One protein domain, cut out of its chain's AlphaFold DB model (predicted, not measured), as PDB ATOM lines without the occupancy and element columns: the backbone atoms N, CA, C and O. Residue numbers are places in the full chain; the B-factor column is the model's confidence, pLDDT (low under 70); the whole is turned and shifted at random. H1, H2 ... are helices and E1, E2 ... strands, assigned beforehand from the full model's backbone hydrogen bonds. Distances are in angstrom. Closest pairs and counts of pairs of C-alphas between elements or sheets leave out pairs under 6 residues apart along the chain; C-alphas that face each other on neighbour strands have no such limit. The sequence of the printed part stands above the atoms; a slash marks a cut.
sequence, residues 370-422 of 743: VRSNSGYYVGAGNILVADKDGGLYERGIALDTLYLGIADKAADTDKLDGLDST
ATOM      1  N   VAL A 370     -17.567  -4.934 -49.554       76.88
ATOM      2  CA  VAL A 370     -18.797  -4.683 -50.313       76.88
ATOM      3  C   VAL A 370     -19.879  -4.312 -49.287       76.88
ATOM      4  O   VAL A 370     -19.879  -4.842 -48.173       76.88
ATOM      5  N   ARG A 371     -20.761  -3.357 -49.604       74.06
ATOM      6  CA  ARG A 371     -21.898  -2.964 -48.751       74.06
ATOM      7  C   ARG A 371     -23.159  -2.875 -49.600       74.06
ATOM      8  O   ARG A 371     -23.110  -2.347 -50.707       74.06
ATOM      9  N   SER A 372     -24.279  -3.358 -49.068       79.75
ATOM     10  CA  SER A 372     -25.597  -3.270 -49.701       79.75
ATOM     11  C   SER A 372     -26.599  -2.631 -48.741       79.75
ATOM     12  O   SER A 372     -26.649  -3.003 -47.573       79.75
ATOM     13  N   ASN A 373     -27.426  -1.707 -49.239       79.31
ATOM     14  CA  ASN A 373     -28.502  -1.084 -48.454       79.31
ATOM     15  C   ASN A 373     -29.734  -1.992 -48.298       79.31
ATOM     16  O   ASN A 373     -30.599  -1.715 -47.469       79.31
ATOM     17  N   SER A 374     -29.829  -3.058 -49.098       80.62
ATOM     18  CA  SER A 374     -30.987  -3.963 -49.129       80.62
ATOM     19  C   SER A 374     -30.617  -5.427 -48.875       80.62
ATOM     20  O   SER A 374     -31.480  -6.285 -48.985       80.62
ATOM     21  N   GLY A 375     -29.359  -5.718 -48.529       84.50
ATOM     22  CA  GLY A 375     -28.847  -7.081 -48.366       84.50
ATOM     23  C   GLY A 375     -28.239  -7.681 -49.641       84.50
ATOM     24  O   GLY A 375     -28.205  -7.059 -50.707       84.50
ATOM     25  N   TYR A 376     -27.709  -8.889 -49.508       88.44
ATOM     26  CA  TYR A 376     -27.080  -9.692 -50.546       88.44
ATOM     27  C   TYR A 376     -28.020 -10.812 -50.970       88.44
ATOM     28  O   TYR A 376     -28.445 -11.620 -50.142       88.44
ATOM     29  N   TYR A 377     -28.301 -10.878 -52.267       86.75
ATOM     30  CA  TYR A 377     -29.145 -11.899 -52.874       86.75
ATOM     31  C   TYR A 377     -28.340 -12.695 -53.897       86.75
ATOM     32  O   TYR A 377     -27.520 -12.125 -54.618       86.75
ATOM     33  N   VAL A 378     -28.574 -14.003 -53.977       84.00
ATOM     34  CA  VAL A 378     -27.886 -14.893 -54.922       84.00
ATOM     35  C   VAL A 378     -28.868 -15.698 -55.770       84.00
ATOM     36  O   VAL A 378     -29.954 -16.081 -55.325       84.00
ATOM     37  N   GLY A 379     -28.446 -15.989 -57.004       77.25
ATOM     38  CA  GLY A 379     -29.181 -16.812 -57.963       77.25
ATOM     39  C   GLY A 379     -30.393 -16.122 -58.600       77.25
ATOM     40  O   GLY A 379     -30.825 -15.051 -58.190       77.25
ATOM     41  N   ALA A 380     -30.973 -16.775 -59.612       76.94
ATOM     42  CA  ALA A 380     -32.143 -16.263 -60.338       76.94
ATOM     43  C   ALA A 380     -33.412 -16.148 -59.466       76.94
ATOM     44  O   ALA A 380     -34.355 -15.461 -59.841       76.94
ATOM     45  N   GLY A 381     -33.438 -16.824 -58.313       79.06
ATOM     46  CA  GLY A 381     -34.559 -16.801 -57.373       79.06
ATOM     47  C   GLY A 381     -34.538 -15.649 -56.365       79.06
ATOM     48  O   GLY A 381     -35.405 -15.636 -55.499       79.06
ATOM     49  N   ASN A 382     -33.569 -14.722 -56.434       84.50
ATOM     50  CA  ASN A 382     -33.370 -13.660 -55.436       84.50
ATOM     51  C   ASN A 382     -33.352 -14.210 -53.998       84.50
ATOM     52  O   ASN A 382     -34.088 -13.749 -53.126       84.50
ATOM     53  N   ILE A 383     -32.522 -15.224 -53.750       87.75
ATOM     54  CA  ILE A 383     -32.417 -15.840 -52.425       87.75
ATOM     55  C   ILE A 383     -31.561 -14.932 -51.545       87.75
ATOM     56  O   ILE A 383     -30.382 -14.733 -51.839       87.75
ATOM     57  N   LEU A 384     -32.147 -14.386 -50.479       89.38
ATOM     58  CA  LEU A 384     -31.418 -13.609 -49.477       89.38
ATOM     59  C   LEU A 384     -30.375 -14.509 -48.798       89.38
ATOM     60  O   LEU A 384     -30.717 -15.609 -48.362       89.38
ATOM     61  N   VAL A 385     -29.125 -14.044 -48.723       90.88
ATOM     62  CA  VAL A 385     -28.024 -14.715 -47.996       90.88
ATOM     63  C   VAL A 385     -27.472 -13.876 -46.852       90.88
ATOM     64  O   VAL A 385     -26.972 -14.431 -45.878       90.88
ATOM     65  N   ALA A 386     -27.585 -12.550 -46.942       90.88
ATOM     66  CA  ALA A 386     -27.282 -11.652 -45.837       90.88
ATOM     67  C   ALA A 386     -28.140 -10.384 -45.924       90.88
ATOM     68  O   ALA A 386     -28.261  -9.815 -47.005       90.88
ATOM     69  N   ASP A 387     -28.742  -9.932 -44.828       90.31
ATOM     70  CA  ASP A 387     -29.535  -8.697 -44.805       90.31
ATOM     71  C   ASP A 387     -28.668  -7.431 -44.611       90.31
ATOM     72  O   ASP A 387     -27.435  -7.478 -44.604       90.31
ATOM     73  N   LYS A 388     -29.321  -6.266 -44.492       86.62
ATOM     74  CA  LYS A 388     -28.661  -4.968 -44.268       86.62
ATOM     75  C   LYS A 388     -28.051  -4.804 -42.865       86.62
ATOM     76  O   LYS A 388     -27.201  -3.936 -42.683       86.62
ATOM     77  N   ASP A 389     -28.503  -5.593 -41.894       87.94
ATOM     78  CA  ASP A 389     -28.092  -5.543 -40.488       87.94
ATOM     79  C   ASP A 389     -27.030  -6.616 -40.165       87.94
ATOM     80  O   ASP A 389     -26.497  -6.654 -39.057       87.94
ATOM     81  N   GLY A 390     -26.671  -7.452 -41.148       85.94
ATOM     82  CA  GLY A 390     -25.671  -8.513 -41.038       85.94
ATOM     83  C   GLY A 390     -26.240  -9.891 -40.690       85.94
ATOM     84  O   GLY A 390     -25.461 -10.824 -40.489       85.94
ATOM     85  N   GLY A 391     -27.564 -10.044 -40.632       88.62
ATOM     86  CA  GLY A 391     -28.225 -11.334 -40.449       88.62
ATOM     87  C   GLY A 391     -27.947 -12.256 -41.632       88.62
ATOM     88  O   GLY A 391     -28.043 -11.829 -42.780       88.62
ATOM     89  N   LEU A 392     -27.582 -13.511 -41.364       90.56
ATOM     90  CA  LEU A 392     -27.265 -14.505 -42.390       90.56
ATOM     91  C   LEU A 392     -28.468 -15.410 -42.671       90.56
ATOM     92  O   LEU A 392     -29.204 -15.786 -41.756       90.56
ATOM     93  N   TYR A 393     -28.627 -15.800 -43.935       92.44
ATOM     94  CA  TYR A 393     -29.752 -16.599 -44.417       92.44
ATOM     95  C   TYR A 393     -29.275 -17.800 -45.241       92.44
ATOM     96  O   TYR A 393     -28.392 -17.683 -46.091       92.44
ATOM     97  N   GLU A 394     -29.912 -18.950 -45.041       89.12
ATOM     98  CA  GLU A 394     -29.759 -20.134 -45.882       89.12
ATOM     99  C   GLU A 394     -31.092 -20.436 -46.567       89.12
ATOM    100  O   GLU A 394     -32.128 -20.587 -45.921       89.12
ATOM    101  N   ARG A 395     -31.082 -20.505 -47.906       87.69
ATOM    102  CA  ARG A 395     -32.292 -20.739 -48.721       87.69
ATOM    103  C   ARG A 395     -33.430 -19.750 -48.404       87.69
ATOM    104  O   ARG A 395     -34.602 -20.093 -48.537       87.69
ATOM    105  N   GLY A 396     -33.080 -18.523 -48.008       86.62
ATOM    106  CA  GLY A 396     -34.026 -17.467 -47.644       86.62
ATOM    107  C   GLY A 396     -34.592 -17.571 -46.224       86.62
ATOM    108  O   GLY A 396     -35.460 -16.779 -45.871       86.62
ATOM    109  N   ILE A 397     -34.108 -18.506 -45.405       87.94
ATOM    110  CA  ILE A 397     -34.490 -18.666 -43.998       87.94
ATOM    111  C   ILE A 397     -33.336 -18.167 -43.130       87.94
ATOM    112  O   ILE A 397     -32.180 -18.485 -43.404       87.94
ATOM    113  N   ALA A 398     -33.635 -17.372 -42.103       89.75
ATOM    114  CA  ALA A 398     -32.615 -16.862 -41.193       89.75
ATOM    115  C   ALA A 398     -31.919 -18.024 -40.462       89.75
ATOM    116  O   ALA A 398     -32.571 -18.976 -40.021       89.75
ATOM    117  N   LEU A 399     -30.587 -17.976 -40.349       88.12
ATOM    118  CA  LEU A 399     -29.824 -19.077 -39.750       88.12
ATOM    119  C   LEU A 399     -30.176 -19.319 -38.276       88.12
ATOM    120  O   LEU A 399     -30.108 -20.458 -37.834       88.12
ATOM    121  N   ASP A 400     -30.589 -18.300 -37.527       84.19
ATOM    122  CA  ASP A 400     -31.047 -18.425 -36.132       84.19
ATOM    123  C   ASP A 400     -32.352 -19.234 -35.981       84.19
ATOM    124  O   ASP A 400     -32.666 -19.764 -34.909       84.19
ATOM    125  N   THR A 401     -33.097 -19.382 -37.075       82.81
ATOM    126  CA  THR A 401     -34.300 -20.210 -37.155       82.81
ATOM    127  C   THR A 401     -33.934 -21.674 -37.392       82.81
ATOM    128  O   THR A 401     -34.550 -22.563 -36.809       82.81
ATOM    129  N   LEU A 402     -32.915 -21.932 -38.216       80.81
ATOM    130  CA  LEU A 402     -32.478 -23.283 -38.585       80.81
ATOM    131  C   LEU A 402     -31.480 -23.887 -37.588       80.81
ATOM    132  O   LEU A 402     -31.481 -25.093 -37.361       80.81
ATOM    133  N   TYR A 403     -30.639 -23.049 -36.991       80.50
ATOM    134  CA  TYR A 403     -29.503 -23.452 -36.173       80.50
ATOM    135  C   TYR A 403     -29.543 -22.771 -34.801       80.50
ATOM    136  O   TYR A 403     -30.262 -21.796 -34.570       80.50
ATOM    137  N   LEU A 404     -28.795 -23.319 -33.846       79.25
ATOM    138  CA  LEU A 404     -28.554 -22.684 -32.553       79.25
ATOM    139  C   LEU A 404     -27.232 -21.911 -32.628       79.25
ATOM    140  O   LEU A 404     -26.224 -22.467 -33.066       79.25
ATOM    141  N   GLY A 405     -27.227 -20.642 -32.213       76.25
ATOM    142  CA  GLY A 405     -26.003 -19.852 -32.159       76.25
ATOM    143  C   GLY A 405     -24.987 -20.445 -31.180       76.25
ATOM    144  O   GLY A 405     -25.349 -21.044 -30.171       76.25
ATOM    145  N   ILE A 406     -23.691 -20.248 -31.449       74.88
ATOM    146  CA  ILE A 406     -22.597 -20.852 -30.661       74.88
ATOM    147  C   ILE A 406     -22.591 -20.415 -29.182       74.88
ATOM    148  O   ILE A 406     -22.023 -21.099 -28.334       74.88
ATOM    149  N   ALA A 407     -23.204 -19.265 -28.887       77.31
ATOM    150  CA  ALA A 407     -23.344 -18.701 -27.547       77.31
ATOM    151  C   ALA A 407     -24.785 -18.777 -27.009       77.31
ATOM    152  O   ALA A 407     -25.031 -18.391 -25.863       77.31
ATOM    153  N   ASP A 408     -25.729 -19.269 -27.815       73.75
ATOM    154  CA  ASP A 408     -27.132 -19.345 -27.433       73.75
ATOM    155  C   ASP A 408     -27.396 -20.584 -26.580       73.75
ATOM    156  O   ASP A 408     -26.722 -21.613 -26.670       73.75
ATOM    157  N   LYS A 409     -28.422 -20.493 -25.735       67.44
ATOM    158  CA  LYS A 409     -28.953 -21.634 -24.989       67.44
ATOM    159  C   LYS A 409     -30.225 -22.090 -25.684       67.44
ATOM    160  O   LYS A 409     -31.107 -21.269 -25.926       67.44
ATOM    161  N   ALA A 410     -30.329 -23.380 -25.990       64.31
ATOM    162  CA  ALA A 410     -31.578 -23.955 -26.474       64.31
ATOM    163  C   ALA A 410     -32.658 -23.750 -25.398       64.31
ATOM    164  O   ALA A 410     -32.524 -24.273 -24.293       64.31
ATOM    165  N   ALA A 411     -33.668 -22.928 -25.696       64.12
ATOM    166  CA  ALA A 411     -34.825 -22.746 -24.820       64.12
ATOM    167  C   ALA A 411     -35.708 -24.004 -24.820       64.12
ATOM    168  O   ALA A 411     -36.148 -24.422 -23.757       64.12
ATOM    169  N   ASP A 412     -35.848 -24.626 -25.994       59.97
ATOM    170  CA  ASP A 412     -36.416 -25.950 -26.219       59.97
ATOM    171  C   ASP A 412     -35.462 -26.750 -27.113       59.97
ATOM    172  O   ASP A 412     -34.748 -26.218 -27.972       59.97
ATOM    173  N   THR A 413     -35.409 -28.049 -26.884       58.75
ATOM    174  CA  THR A 413     -34.490 -29.000 -27.527       58.75
ATOM    175  C   THR A 413     -35.010 -29.607 -28.811       58.75
ATOM    176  O   THR A 413     -34.428 -30.556 -29.332       58.75
ATOM    177  N   ASP A 414     -36.009 -28.987 -29.419       60.03
ATOM    178  CA  ASP A 414     -36.297 -29.218 -30.831       60.03
ATOM    179  C   ASP A 414     -35.029 -28.992 -31.687       60.03
ATOM    180  O   ASP A 414     -34.882 -29.556 -32.768       60.03
ATOM    181  N   LYS A 415     -34.058 -28.227 -31.153       60.88
ATOM    182  CA  LYS A 415     -32.709 -28.023 -31.702       60.88
ATOM    183  C   LYS A 415     -31.631 -29.038 -31.239       60.88
ATOM    184  O   LYS A 415     -30.485 -28.898 -31.655       60.88
ATOM    185  N   LEU A 416     -31.948 -30.029 -30.396       58.72
ATOM    186  CA  LEU A 416     -31.060 -31.120 -29.936       58.72
ATOM    187  C   LEU A 416     -31.681 -32.496 -30.257       58.72
ATOM    188  O   LEU A 416     -32.364 -33.085 -29.421       58.72
ATOM    189  N   ASP A 417     -31.450 -33.007 -31.470       62.25
ATOM    190  CA  ASP A 417     -31.827 -34.363 -31.924       62.25
ATOM    191  C   ASP A 417     -33.299 -34.787 -31.679       62.25
ATOM    192  O   ASP A 417     -33.625 -35.973 -31.721       62.25
ATOM    193  N   GLY A 418     -34.211 -33.833 -31.453       63.59
ATOM    194  CA  GLY A 418     -35.643 -34.084 -31.252       63.59
ATOM    195  C   GLY A 418     -36.031 -34.670 -29.885       63.59
ATOM    196  O   GLY A 418     -37.110 -35.249 -29.767       63.59
ATOM    197  N   LEU A 419     -35.177 -34.553 -28.864       63.94
ATOM    198  CA  LEU A 419     -35.452 -34.994 -27.485       63.94
ATOM    199  C   LEU A 419     -35.682 -33.788 -26.582       63.94
ATOM    200  O   LEU A 419     -34.845 -32.908 -26.627       63.94
ATOM    201  N   ASP A 420     -36.715 -33.735 -25.729       63.34
ATOM    202  CA  ASP A 420     -36.993 -32.617 -24.791       63.34
ATOM    203  C   ASP A 420     -35.788 -32.331 -23.841       63.34
ATOM    204  O   ASP A 420     -35.123 -33.254 -23.374       63.34
ATOM    205  N   SER A 421     -35.506 -31.060 -23.513       62.59
ATOM    206  CA  SER A 421     -34.469 -30.582 -22.575       62.59
ATOM    207  C   SER A 421     -34.533 -31.312 -21.247       62.59
ATOM    208  O   SER A 421     -33.507 -31.606 -20.630       62.59
ATOM    209  N   THR A 422     -35.753 -31.655 -20.842       63.03
ATOM    210  CA  THR A 422     -36.071 -32.376 -19.617       63.03
ATOM    211  C   THR A 422     -35.539 -33.813 -19.608       63.03
ATOM    212  O   THR A 422     -35.444 -34.420 -18.541       63.03
TER     213      THR A 422
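What this domain is: This is residues 370 to 422 of the 743 residues of an uncharacterized protein of Aeromonas caviae (UniProt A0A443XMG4). With little regular structure, the printed part is a loose, winding strand of chain: a small hairpin of E1 and E2 near one end, the short helix H1 midway, and a long tail, residues 403 to 422, making the other end. The 53 printed residues hold E1, E2 and H1 in that order, a mixed class with 11 residues in named elements; the two-stranded sheet is antiparallel. The whole is loose and flat, radius of gyration of the C-alphas 14.3 A, spans 43 by 22 by 12 A.

How they stand to each other: E1, residues 376 to 378, and E2, residues 383 to 386, form a hairpin at 144 degrees, with N 376 and O 386 2.7 A apart, within hydrogen-bond range. Residues 393 to 394 pair antiparallel with 397 to 398. H1, residues 399 to 402, is apart from E1; it is too short for an O i to N i+4 pair, and its one O i to N i+3 pair is within range.

Where its parts are: E1 begins at C-alpha 376 (-27.080, -9.692, -50.546) and spans 6.8 A, E2 9.3 A. H1 spans 5.1 A, ending at C-alpha 402 (-32.478, -23.283, -38.585).

The domain as a whole: The C-alphas farthest apart, of Val 370 and Thr 422, are 44.8 A apart. The printed part has no cut. The link E2 to H1 is long. Residues 409 to 422 are under pLDDT 70.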